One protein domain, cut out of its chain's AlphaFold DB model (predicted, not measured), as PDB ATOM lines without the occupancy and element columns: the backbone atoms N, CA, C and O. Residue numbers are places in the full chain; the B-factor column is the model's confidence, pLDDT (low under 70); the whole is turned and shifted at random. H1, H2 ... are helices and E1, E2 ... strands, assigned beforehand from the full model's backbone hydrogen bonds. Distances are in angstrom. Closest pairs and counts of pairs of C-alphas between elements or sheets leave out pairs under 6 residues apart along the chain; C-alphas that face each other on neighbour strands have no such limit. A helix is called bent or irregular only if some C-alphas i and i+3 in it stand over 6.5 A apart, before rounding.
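What this domain is: This is residues 466 to 556 of the 556 residues of an uncharacterized protein of Helicocarpus griseus UAMH5409 (UniProt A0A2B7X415). Loops with little regular structure gather round a tiny antiparallel sheet, E1 and E2; short helices H2 and H4 follow its strands, and H1 and H3 lie toward opposite ends. The 91 printed residues, 30 in named elements, mostly helix, hold H1 E1 H2 H3 E2 H4 in order. The whole is only just compact, close to loose: radius of gyration of the C-alphas 14.6 A, spans 44 by 33 by 23 A.

Where its parts are: Find E1, residues 499 to 501, from (51.476, 14.191, 30.336); E2 is 525 to 527. H1, 481 to 489, measures 11.8 A; H2, 502 to 508, 12.7 A; H3 is 510 to 513; H4, 528 to 531, ends at (49.042, 23.106, 26.666).

How they stand to each other: Between E1 and E2, N 500 and O 526 are within hydrogen-bond range, 3.0 A. H2, only just irregular with C-alphas 505 and 508 6.7 A apart, is close but not clearly touching H4; their closest C-alphas, Val 505 and Ile 531, are 5.6 A apart. H1, apart from the other helices, has every O i to N i+4 pair within range; H2 has 0 of 3, but 3 of 4 O i to N i+3.

The domain as a whole: The printed part has no cut; link H3 to E2 is long. Look for pLDDT under 70 at residues 466 to 471, 515 to 519, 536 to 540 and 556.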
ATOM      1  N   VAL A 466      42.781  41.004  10.522       51.53
ATOM      2  CA  VAL A 466      43.180  40.201  11.680       51.53
ATOM      3  C   VAL A 466      43.275  41.132  12.886       51.53
ATOM      4  O   VAL A 466      44.289  41.804  13.090       51.53
ATOM      5  N   GLU A 467      42.207  41.187  13.680       42.88
ATOM      6  CA  GLU A 467      42.241  41.801  15.005       42.88
ATOM      7  C   GLU A 467      43.238  41.011  15.863       42.88
ATOM      8  O   GLU A 467      43.009  39.851  16.212       42.88
ATOM      9  N   GLN A 468      44.405  41.606  16.130       52.06
ATOM     10  CA  GLN A 468      45.437  40.932  16.912       52.06
ATOM     11  C   GLN A 468      44.952  40.773  18.360       52.06
ATOM     12  O   GLN A 468      44.494  41.754  18.954       52.06
ATOM     13  N   PRO A 469      45.049  39.566  18.948       57.50
ATOM     14  CA  PRO A 469      44.652  39.359  20.330       57.50
ATOM     15  C   PRO A 469      45.517  40.188  21.284       57.50
ATOM     16  O   PRO A 469      46.660  40.534  20.983       57.50
ATOM     17  N   LEU A 470      44.962  40.470  22.464       64.44
ATOM     18  CA  LEU A 470      45.655  41.153  23.557       64.44
ATOM     19  C   LEU A 470      47.024  40.510  23.834       64.44
ATOM     20  O   LEU A 470      47.116  39.290  23.956       64.44
ATOM     21  N   GLU A 471      48.069  41.329  23.986       67.75
ATOM     22  CA  GLU A 471      49.418  40.850  24.314       67.75
ATOM     23  C   GLU A 471      49.425  40.107  25.662       67.75
ATOM     24  O   GLU A 471      49.404  40.712  26.737       67.75
ATOM     25  N   LEU A 472      49.471  38.773  25.610       75.88
ATOM     26  CA  LEU A 472      49.682  37.915  26.774       75.88
ATOM     27  C   LEU A 472      51.164  37.566  26.916       75.88
ATOM     28  O   LEU A 472      51.879  37.369  25.934       75.88
ATOM     29  N   LYS A 473      51.629  37.446  28.163       80.88
ATOM     30  CA  LYS A 473      52.989  36.972  28.440       80.88
ATOM     31  C   LYS A 473      53.082  35.475  28.114       80.88
ATOM     32  O   LYS A 473      52.271  34.713  28.652       80.88
ATOM     33  N   PRO A 474      54.053  35.039  27.291       82.62
ATOM     34  CA  PRO A 474      54.264  33.622  27.028       82.62
ATOM     35  C   PRO A 474      54.661  32.898  28.319       82.62
ATOM     36  O   PRO A 474      55.310  33.481  29.190       82.62
ATOM     37  N   ALA A 475      54.276  31.629  28.435       84.31
ATOM     38  CA  ALA A 475      54.814  30.757  29.473       84.31
ATOM     39  C   ALA A 475      56.298  30.459  29.197       84.31
ATOM     40  O   ALA A 475      56.717  30.369  28.039       84.31
ATOM     41  N   GLU A 476      57.096  30.287  30.252       86.25
ATOM     42  CA  GLU A 476      58.468  29.796  30.106       86.25
ATOM     43  C   GLU A 476      58.445  28.321  29.683       86.25
ATOM     44  O   GLU A 476      57.708  27.518  30.253       86.25
ATOM     45  N   HIS A 477      59.239  27.973  28.670       86.06
ATOM     46  CA  HIS A 477      59.317  26.606  28.163       86.06
ATOM     47  C   HIS A 477      60.034  25.694  29.165       86.06
ATOM     48  O   HIS A 477      61.172  25.975  29.550       86.06
ATOM     49  N   VAL A 478      59.394  24.587  29.550       85.56
ATOM     50  CA  VAL A 478      59.947  23.616  30.505       85.56
ATOM     51  C   VAL A 478      59.736  22.195  29.995       85.56
ATOM     52  O   VAL A 478      58.616  21.688  29.935       85.56
ATOM     53  N   VAL A 479      60.837  21.503  29.697       86.06
ATOM     54  CA  VAL A 479      60.814  20.061  29.432       86.06
ATOM     55  C   VAL A 479      60.832  19.313  30.767       86.06
ATOM     56  O   VAL A 479      61.675  19.562  31.625       86.06
ATOM     57  N   HIS A 480      59.877  18.405  30.966       89.38
ATOM     58  CA  HIS A 480      59.799  17.576  32.169       89.38
ATOM     59  C   HIS A 480      60.676  16.320  32.016       89.38
ATOM     60  O   HIS A 480      60.656  15.695  30.957       89.38
ATOM     61  N   SER A 481      61.366  15.889  33.079       88.19
ATOM     62  CA  SER A 481      62.276  14.721  33.078       88.19
ATOM     63  C   SER A 481      61.655  13.448  32.493       88.19
ATOM     64  O   SER A 481      62.281  12.714  31.736       88.19
ATOM     65  N   ASP A 482      60.394  13.182  32.825       87.62
ATOM     66  CA  ASP A 482      59.654  12.015  32.334       87.62
ATOM     67  C   ASP A 482      59.350  12.095  30.825       87.62
ATOM     68  O   ASP A 482      59.243  11.059  30.171       87.62
ATOM     69  N   ALA A 483      59.265  13.302  30.250       87.56
ATOM     70  CA  ALA A 483      59.182  13.484  28.803       87.56
ATOM     71  C   ALA A 483      60.544  13.227  28.141       87.56
ATOM     72  O   ALA A 483      60.604  12.499  27.154       87.56
ATOM     73  N   GLU A 484      61.644  13.725  28.718       87.75
ATOM     74  CA  GLU A 484      63.005  13.390  28.257       87.75
ATOM     75  C   GLU A 484      63.262  11.879  28.319       87.75
ATOM     76  O   GLU A 484      63.829  11.306  27.390       87.75
ATOM     77  N   THR A 485      62.793  11.218  29.380       85.75
ATOM     78  CA  THR A 485      62.906   9.764  29.576       85.75
ATOM     79  C   THR A 485      62.106   8.995  28.525       85.75
ATOM     80  O   THR A 485      62.614   8.026  27.960       85.75
ATOM     81  N   PHE A 486      60.890   9.447  28.199       87.50
ATOM     82  CA  PHE A 486      60.100   8.878  27.107       87.50
ATOM     83  C   PHE A 486      60.819   9.017  25.755       87.50
ATOM     84  O   PHE A 486      61.004   8.016  25.067       87.50
ATOM     85  N   PHE A 487      61.319  10.208  25.403       84.00
ATOM     86  CA  PHE A 487      62.045  10.412  24.140       84.00
ATOM     87  C   PHE A 487      63.412   9.705  24.086       84.00
ATOM     88  O   PHE A 487      63.873   9.361  23.000       84.00
ATOM     89  N   SER A 488      64.057   9.459  25.231       85.62
ATOM     90  CA  SER A 488      65.373   8.803  25.299       85.62
ATOM     91  C   SER A 488      65.302   7.276  25.389       85.62
ATOM     92  O   SER A 488      66.272   6.600  25.048       85.62
ATOM     93  N   CYS A 489      64.205   6.719  25.912       83.69
ATOM     94  CA  CYS A 489      64.111   5.299  26.275       83.69
ATOM     95  C   CYS A 489      62.797   4.612  25.858       83.69
ATOM     96  O   CYS A 489      62.626   3.435  26.160       83.69
ATOM     97  N   GLY A 490      61.851   5.318  25.228       81.94
ATOM     98  CA  GLY A 490      60.538   4.791  24.820       81.94
ATOM     99  C   GLY A 490      59.545   4.544  25.969       81.94
ATOM    100  O   GLY A 490      58.385   4.217  25.732       81.94
ATOM    101  N   LEU A 491      59.965   4.716  27.227       82.00
ATOM    102  CA  LEU A 491      59.164   4.386  28.408       82.00
ATOM    103  C   LEU A 491      58.211   5.528  28.789       82.00
ATOM    104  O   LEU A 491      58.617   6.524  29.387       82.00
ATOM    105  N   LEU A 492      56.924   5.360  28.479       83.00
ATOM    106  CA  LEU A 492      55.869   6.319  28.812       83.00
ATOM    107  C   LEU A 492      55.309   6.088  30.229       83.00
ATOM    108  O   LEU A 492      54.528   5.165  30.463       83.00
ATOM    109  N   ASN A 493      55.640   6.970  31.175       83.50
ATOM    110  CA  ASN A 493      55.008   6.984  32.497       83.50
ATOM    111  C   ASN A 493      53.629   7.672  32.436       83.50
ATOM    112  O   ASN A 493      53.523   8.881  32.643       83.50
ATOM    113  N   GLN A 494      52.564   6.902  32.191       77.19
ATOM    114  CA  GLN A 494      51.180   7.410  32.117       77.19
ATOM    115  C   GLN A 494      50.669   8.068  33.415       77.19
ATOM    116  O   GLN A 494      49.721   8.845  33.370       77.19
ATOM    117  N   SER A 495      51.293   7.787  34.565       81.25
ATOM    118  CA  SER A 495      50.960   8.416  35.854       81.25
ATOM    119  C   SER A 495      51.741   9.712  36.113       81.25
ATOM    120  O   SER A 495      51.587  10.320  37.174       81.25
ATOM    121  N   SER A 496      52.609  10.129  35.187       87.44
ATOM    122  CA  SER A 496      53.415  11.341  35.325       87.44
ATOM    123  C   SER A 496      52.576  12.610  35.149       87.44
ATOM    124  O   SER A 496      51.801  12.696  34.194       87.44
ATOM    125  N   PRO A 497      52.788  13.665  35.962       86.12
ATOM    126  CA  PRO A 497      52.184  14.971  35.711       86.12
ATOM    127  C   PRO A 497      52.703  15.639  34.424       86.12
ATOM    128  O   PRO A 497      52.126  16.647  34.009       86.12
ATOM    129  N   ALA A 498      53.763  15.110  33.795       87.44
ATOM    130  CA  ALA A 498      54.308  15.584  32.523       87.44
ATOM    131  C   ALA A 498      53.315  15.493  31.358       87.44
ATOM    132  O   ALA A 498      53.378  16.314  30.441       87.44
ATOM    133  N   PHE A 499      52.415  14.508  31.403       89.31
ATOM    134  CA  PHE A 499      51.476  14.191  30.336       89.31
ATOM    135  C   PHE A 499      50.037  14.459  30.776       89.31
ATOM    136  O   PHE A 499      49.671  14.277  31.937       89.31
ATOM    137  N   VAL A 500      49.215  14.916  29.837       88.19
ATOM    138  CA  VAL A 500      47.801  15.253  30.047       88.19
ATOM    139  C   VAL A 500      46.986  14.858  28.809       88.19
ATOM    140  O   VAL A 500      47.547  14.858  27.712       88.19
ATOM    141  N   PRO A 501      45.690  14.514  28.936       88.56
ATOM    142  CA  PRO A 501      44.851  14.186  27.782       88.56
ATOM    143  C   PRO A 501      44.824  15.333  26.768       88.56
ATOM    144  O   PRO A 501      44.603  16.480  27.146       88.56
ATOM    145  N   ALA A 502      45.014  15.039  25.481       86.94
ATOM    146  CA  ALA A 502      45.139  16.054  24.433       86.94
ATOM    147  C   ALA A 502      43.953  17.033  24.393       86.94
ATOM    148  O   ALA A 502      44.136  18.244  24.294       86.94
ATOM    149  N   PHE A 503      42.736  16.508  24.548       85.56
ATOM    150  CA  PHE A 503      41.493  17.281  24.509       85.56
ATOM    151  C   PHE A 503      41.297  18.215  25.717       85.56
ATOM    152  O   PHE A 503      40.430  19.087  25.672       85.56
ATOM    153  N   ASP A 504      42.125  18.114  26.764       81.75
ATOM    154  CA  ASP A 504      42.107  19.074  27.873       81.75
ATOM    155  C   ASP A 504      42.559  20.482  27.438       81.75
ATOM    156  O   ASP A 504      42.227  21.451  28.123       81.75
ATOM    157  N   VAL A 505      43.234  20.623  26.287       82.06
ATOM    158  CA  VAL A 505      43.641  21.926  25.722       82.06
ATOM    159  C   VAL A 505      42.443  22.850  25.470       82.06
ATOM    160  O   VAL A 505      42.521  24.055  25.707       82.06
ATOM    161  N   PHE A 506      41.293  22.285  25.090       82.88
ATOM    162  CA  PHE A 506      40.083  23.046  24.772       82.88
ATOM    163  C   PHE A 506      39.322  23.542  26.011       82.88
ATOM    164  O   PHE A 506      38.414  24.355  25.888       82.88
ATOM    165  N   LYS A 507      39.697  23.121  27.230       79.56
ATOM    166  CA  LYS A 507      39.027  23.558  28.474       79.56
ATOM    167  C   LYS A 507      39.191  25.053  28.775       79.56
ATOM    168  O   LYS A 507      38.472  25.573  29.623       79.56
ATOM    169  N   ARG A 508      40.146  25.731  28.124       78.31
ATOM    170  CA  ARG A 508      40.408  27.179  28.256       78.31
ATOM    171  C   ARG A 508      40.066  27.979  26.989       78.31
ATOM    172  O   ARG A 508      40.445  29.144  26.909       78.31
ATOM    173  N   THR A 509      39.381  27.391  26.009       81.88
ATOM    174  CA  THR A 509      38.976  28.063  24.759       81.88
ATOM    175  C   THR A 509      37.457  28.250  24.699       81.88
ATOM    176  O   THR A 509      36.727  27.697  25.523       81.88
ATOM    177  N   SER A 510      36.953  29.026  23.736       81.38
ATOM    178  CA  SER A 510      35.509  29.231  23.518       81.38
ATOM    179  C   SER A 510      34.736  27.918  23.327       81.38
ATOM    180  O   SER A 510      33.604  27.784  23.797       81.38
ATOM    181  N   LEU A 511      35.392  26.905  22.748       76.12
ATOM    182  CA  LEU A 511      34.864  25.552  22.556       76.12
ATOM    183  C   LEU A 511      34.495  24.842  23.870       76.12
ATOM    184  O   LEU A 511      33.678  23.927  23.841       76.12
ATOM    185  N   ALA A 512      35.026  25.255  25.029       77.12
ATOM    186  CA  ALA A 512      34.719  24.630  26.321       77.12
ATOM    187  C   ALA A 512      33.212  24.592  26.651       77.12
ATOM    188  O   ALA A 512      32.769  23.697  27.369       77.12
ATOM    189  N   GLY A 513      32.429  25.552  26.137       70.25
ATOM    190  CA  GLY A 513      30.973  25.595  26.311       70.25
ATOM    191  C   GLY A 513      30.192  24.696  25.345       70.25
ATOM    192  O   GLY A 513      29.129  24.200  25.712       70.25
ATOM    193  N   GLU A 514      30.718  24.461  24.140       70.06
ATOM    194  CA  GLU A 514      30.089  23.607  23.116       70.06
ATOM    195  C   GLU A 514      30.500  22.130  23.248       70.06
ATOM    196  O   GLU A 514      29.781  21.232  22.812       70.06
ATOM    197  N   LEU A 515      31.626  21.857  23.913       69.25
ATOM    198  CA  LEU A 515      32.139  20.519  24.215       69.25
ATOM    199  C   LEU A 515      31.384  19.841  25.377       69.25
ATOM    200  O   LEU A 515      31.976  19.506  26.406       69.25
ATOM    201  N   GLN A 516      30.084  19.580  25.206       57.12
ATOM    202  CA  GLN A 516      29.324  18.687  26.091       57.12
ATOM    203  C   GLN A 516      29.113  17.280  25.497       57.12
ATOM    204  O   GLN A 516      28.939  17.088  24.299       57.12
ATOM    205  N   GLU A 517      29.142  16.289  26.393       54.03
ATOM    206  CA  GLU A 517      28.721  14.883  26.228       54.03
ATOM    207  C   GLU A 517      29.448  13.953  25.229       54.03
ATOM    208  O   GLU A 517      29.079  12.782  25.144       54.03
ATOM    209  N   ILE A 518      30.545  14.355  24.579       58.06
ATOM    210  CA  ILE A 518      31.433  13.382  23.905       58.06
ATOM    211  C   ILE A 518      32.500  12.871  24.897       58.06
ATOM    212  O   ILE A 518      33.320  13.664  25.369       58.06
ATOM    213  N   PRO A 519      32.554  11.560  25.219       64.88
ATOM    214  CA  PRO A 519      33.644  10.980  25.998       64.88
ATOM    215  C   PRO A 519      34.904  10.861  25.128       64.88
ATOM    216  O   PRO A 519      35.174   9.822  24.527       64.88
ATOM    217  N   TRP A 520      35.670  11.949  25.052       71.19
ATOM    218  CA  TRP A 520      36.958  11.996  24.359       71.19
ATOM    219  C   TRP A 520      37.926  10.933  24.891       71.19
ATOM    220  O   TRP A 520      38.005  10.694  26.102       71.19
ATOM    221  N   THR A 521      38.683  10.308  23.985       73.62
ATOM    222  CA  THR A 521      39.687   9.303  24.349       73.62
ATOM    223  C   THR A 521      40.758   9.930  25.237       73.62
ATOM    224  O   THR A 521      41.276  11.014  24.962       73.62
ATOM    225  N   ARG A 522      41.093   9.248  26.338       77.62
ATOM    226  CA  ARG A 522      42.153   9.682  27.267       77.62
ATOM    227  C   ARG A 522      43.520   9.090  26.931       77.62
ATOM    228  O   ARG A 522      44.500   9.425  27.584       77.62
ATOM    229  N   ASP A 523      43.564   8.245  25.907       82.50
ATOM    230  CA  ASP A 523      44.754   7.523  25.455       82.50
ATOM    231  C   ASP A 523      45.691   8.421  24.630       82.50
ATOM    232  O   ASP A 523      46.896   8.184  24.581       82.50
ATOM    233  N   LEU A 524      45.151   9.482  24.013       86.38
ATOM    234  CA  LEU A 524      45.947  10.503  23.338       86.38
ATOM    235  C   LEU A 524      46.441  11.528  24.365       86.38
ATOM    236  O   LEU A 524      45.657  12.315  24.902       86.38
ATOM    237  N   LEU A 525      47.749  11.527  24.614       88.06
ATOM    238  CA  LEU A 525      48.410  12.408  25.572       88.06
ATOM    239  C   LEU A 525      49.248  13.479  24.863       88.06
ATOM    240  O   LEU A 525      49.849  13.232  23.820       88.06
ATOM    241  N   VAL A 526      49.333  14.659  25.475       89.62
ATOM    242  CA  VAL A 526      50.265  15.738  25.117       89.62
ATOM    243  C   VAL A 526      51.102  16.123  26.335       89.62
ATOM    244  O   VAL A 526      50.733  15.830  27.476       89.62
ATOM    245  N   THR A 527      52.238  16.785  26.117       89.38
ATOM    246  CA  THR A 527      53.042  17.322  27.221       89.38
ATOM    247  C   THR A 527      52.344  18.520  27.868       89.38
ATOM    248  O   THR A 527      51.642  19.290  27.209       89.38
ATOM    249  N   ARG A 528      52.562  18.728  29.169       86.94
ATOM    250  CA  ARG A 528      52.023  19.889  29.898       86.94
ATOM    251  C   ARG A 528      52.465  21.224  29.286       86.94
ATOM    252  O   ARG A 528      51.647  22.129  29.157       86.94
ATOM    253  N   ASP A 529      53.721  21.304  28.847       86.94
ATOM    254  CA  ASP A 529      54.294  22.459  28.142       86.94
ATOM    255  C   ASP A 529      53.576  22.782  26.819       86.94
ATOM    256  O   ASP A 529      53.448  23.947  26.452       86.94
ATOM    257  N   PHE A 530      53.049  21.772  26.115       87.25
ATOM    258  CA  PHE A 530      52.289  21.989  24.883       87.25
ATOM    259  C   PHE A 530      50.959  22.719  25.139       87.25
ATOM    260  O   PHE A 530      50.566  23.563  24.333       87.25
ATOM    261  N   ILE A 531      50.289  22.431  26.264       85.06
ATOM    262  CA  ILE A 531      49.042  23.106  26.666       85.06
ATOM    263  C   ILE A 531      49.317  24.473  27.311       85.06
ATOM    264  O   ILE A 531      48.541  25.410  27.121       85.06
ATOM    265  N   GLN A 532      50.398  24.613  28.084       84.50
ATOM    266  CA  GLN A 532      50.698  25.845  28.813       84.50
ATOM    267  C   GLN A 532      51.468  26.839  27.933       84.50
ATOM    268  O   GLN A 532      52.693  26.915  27.951       84.50
ATOM    269  N   THR A 533      50.732  27.608  27.129       82.44
ATOM    270  CA  THR A 533      51.310  28.541  26.146       82.44
ATOM    271  C   THR A 533      51.502  29.964  26.679       82.44
ATOM    272  O   THR A 533      52.405  30.672  26.230       82.44
ATOM    273  N   VAL A 534      50.709  30.367  27.675       84.06
ATOM    274  CA  VAL A 534      50.729  31.688  28.327       84.06
ATOM    275  C   VAL A 534      50.782  31.548  29.851       84.06
ATOM    276  O   VAL A 534      50.400  30.511  30.395       84.06
ATOM    277  N   ALA A 535      51.249  32.589  30.543       79.81
ATOM    278  CA  ALA A 535      51.302  32.615  32.006       79.81
ATOM    279  C   ALA A 535      49.899  32.517  32.653       79.81
ATOM    280  O   ALA A 535      48.914  33.026  32.113       79.81
ATOM    281  N   ASP A 536      49.810  31.892  33.833       64.56
ATOM    282  CA  ASP A 536      48.526  31.485  34.433       64.56
ATOM    283  C   ASP A 536      47.595  32.638  34.859       64.56
ATOM    284  O   ASP A 536      46.388  32.419  34.952       64.56
ATOM    285  N   ASP A 537      48.102  33.868  34.998       58.16
ATOM    286  CA  ASP A 537      47.305  35.082  35.269       58.16
ATOM    287  C   ASP A 537      46.394  35.515  34.089       58.16
ATOM    288  O   ASP A 537      45.687  36.525  34.163       58.16
ATOM    289  N   ALA A 538      46.399  34.778  32.973       55.62
ATOM    290  CA  ALA A 538      45.561  35.041  31.808       55.62
ATOM    291  C   ALA A 538      44.078  34.674  32.046       55.62
ATOM    292  O   ALA A 538      43.666  33.522  31.894       55.62
ATOM    293  N   GLY A 539      43.270  35.699  32.347       58.97
ATOM    294  CA  GLY A 539      41.805  35.634  32.406       58.97
ATOM    295  C   GLY A 539      40.997  35.529  31.087       58.97
ATOM    296  O   GLY A 539      39.810  35.221  31.205       58.97
ATOM    297  N   PRO A 540      41.517  35.785  29.861       66.94
ATOM    298  CA  PRO A 540      40.747  35.580  28.629       66.94
ATOM    299  C   PRO A 540      40.809  34.128  28.114       66.94
ATOM    300  O   PRO A 540      41.613  33.313  28.570       66.94
ATOM    301  N   LEU A 541      39.959  33.824  27.128       76.00
ATOM    302  CA  LEU A 541      39.955  32.549  26.404       76.00
ATOM    303  C   LEU A 541      41.213  32.405  25.521       76.00
ATOM    304  O   LEU A 541      41.719  33.390  24.981       76.00
ATOM    305  N   LEU A 542      41.716  31.177  25.377       78.31
ATOM    306  CA  LEU A 542      43.013  30.872  24.756       78.31
ATOM    307  C   LEU A 542      42.941  30.416  23.286       78.31
ATOM    308  O   LEU A 542      43.912  29.865  22.772       78.31
ATOM    309  N   ASP A 543      41.823  30.645  22.595       80.56
ATOM    310  CA  ASP A 543      41.567  30.180  21.219       80.56
ATOM    311  C   ASP A 543      42.691  30.530  20.231       80.56
ATOM    312  O   ASP A 543      43.105  29.696  19.429       80.56
ATOM    313  N   LEU A 544      43.228  31.749  20.335       77.44
ATOM    314  CA  LEU A 544      44.290  32.282  19.471       77.44
ATOM    315  C   LEU A 544      45.713  31.974  19.977       77.44
ATOM    316  O   LEU A 544      46.689  32.392  19.358       77.44
ATOM    317  N   PHE A 545      45.842  31.250  21.093       81.06
ATOM    318  CA  PHE A 545      47.113  30.946  21.761       81.06
ATOM    319  C   PHE A 545      47.433  29.443  21.803       81.06
ATOM    320  O   PHE A 545      48.371  29.037  22.490       81.06
ATOM    321  N   MET A 546      46.681  28.599  21.087       81.94
ATOM    322  CA  MET A 546      46.995  27.173  20.951       81.94
ATOM    323  C   MET A 546      48.196  26.952  20.018       81.94
ATOM    324  O   MET A 546      48.332  27.614  18.989       81.94
ATOM    325  N   ARG A 547      49.070  25.995  20.354       81.19
ATOM    326  CA  ARG A 547      50.204  25.606  19.498       81.19
ATOM    327  C   ARG A 547      49.752  24.625  18.402       81.19
ATOM    328  O   ARG A 547      48.959  23.729  18.695       81.19
ATOM    329  N   PRO A 548      50.282  24.720  17.168       83.00
ATOM    330  CA  PRO A 548      50.104  23.674  16.164       83.00
ATOM    331  C   PRO A 548      50.832  22.386  16.584       83.00
ATOM    332  O   PRO A 548      51.893  22.426  17.214       83.00
ATOM    333  N   VAL A 549      50.274  21.230  16.217       83.50
ATOM    334  CA  VAL A 549      50.905  19.922  16.451       83.50
ATOM    335  C   VAL A 549      52.016  19.718  15.421       83.50
ATOM    336  O   VAL A 549      51.755  19.352  14.280       83.50
ATOM    337  N   ASN A 550      53.260  19.954  15.837       79.44
ATOM    338  CA  ASN A 550      54.436  19.819  14.968       79.44
ATOM    339  C   ASN A 550      55.057  18.412  14.993       79.44
ATOM    340  O   ASN A 550      55.753  18.034  14.056       79.44
ATOM    341  N   TRP A 551      54.836  17.649  16.068       79.81
ATOM    342  CA  TRP A 551      55.462  16.347  16.302       79.81
ATOM    343  C   TRP A 551      54.472  15.394  16.974       79.81
ATOM    344  O   TRP A 551      53.746  15.792  17.883       79.81
ATOM    345  N   ILE A 552      54.476  14.134  16.541       86.31
ATOM    346  CA  ILE A 552      53.715  13.032  17.135       86.31
ATOM    347  C   ILE A 552      54.723  11.926  17.447       86.31
ATOM    348  O   ILE A 552      55.581  11.628  16.619       86.31
ATOM    349  N   ALA A 553      54.628  11.335  18.635       82.69
ATOM    350  CA  ALA A 553      55.480  10.234  19.065       82.69
ATOM    351  C   ALA A 553      54.626   9.132  19.692       82.69
ATOM    352  O   ALA A 553      53.699   9.410  20.453       82.69
ATOM    353  N   THR A 554      54.958   7.885  19.375       80.31
ATOM    354  CA  THR A 554      54.297   6.679  19.878       80.31
ATOM    355  C   THR A 554      55.333   5.800  20.575       80.31
ATOM    356  O   THR A 554      56.435   5.666  20.044       80.31
ATOM    357  N   PRO A 555      55.030   5.201  21.741       70.19
ATOM    358  CA  PRO A 555      55.790   4.047  22.206       70.19
ATOM    359  C   PRO A 555      55.560   2.871  21.240       70.19
ATOM    360  O   PRO A 555      54.413   2.632  20.854       70.19
ATOM    361  N   ASP A 556      56.638   2.177  20.871       58.50
ATOM    362  CA  ASP A 556      56.609   0.884  20.161       58.50
ATOM    363  C   ASP A 556      56.320  -0.285  21.130       58.50
ATOM    364  O   ASP A 556      56.815  -0.237  22.283       58.50
TER     365      ASP A 556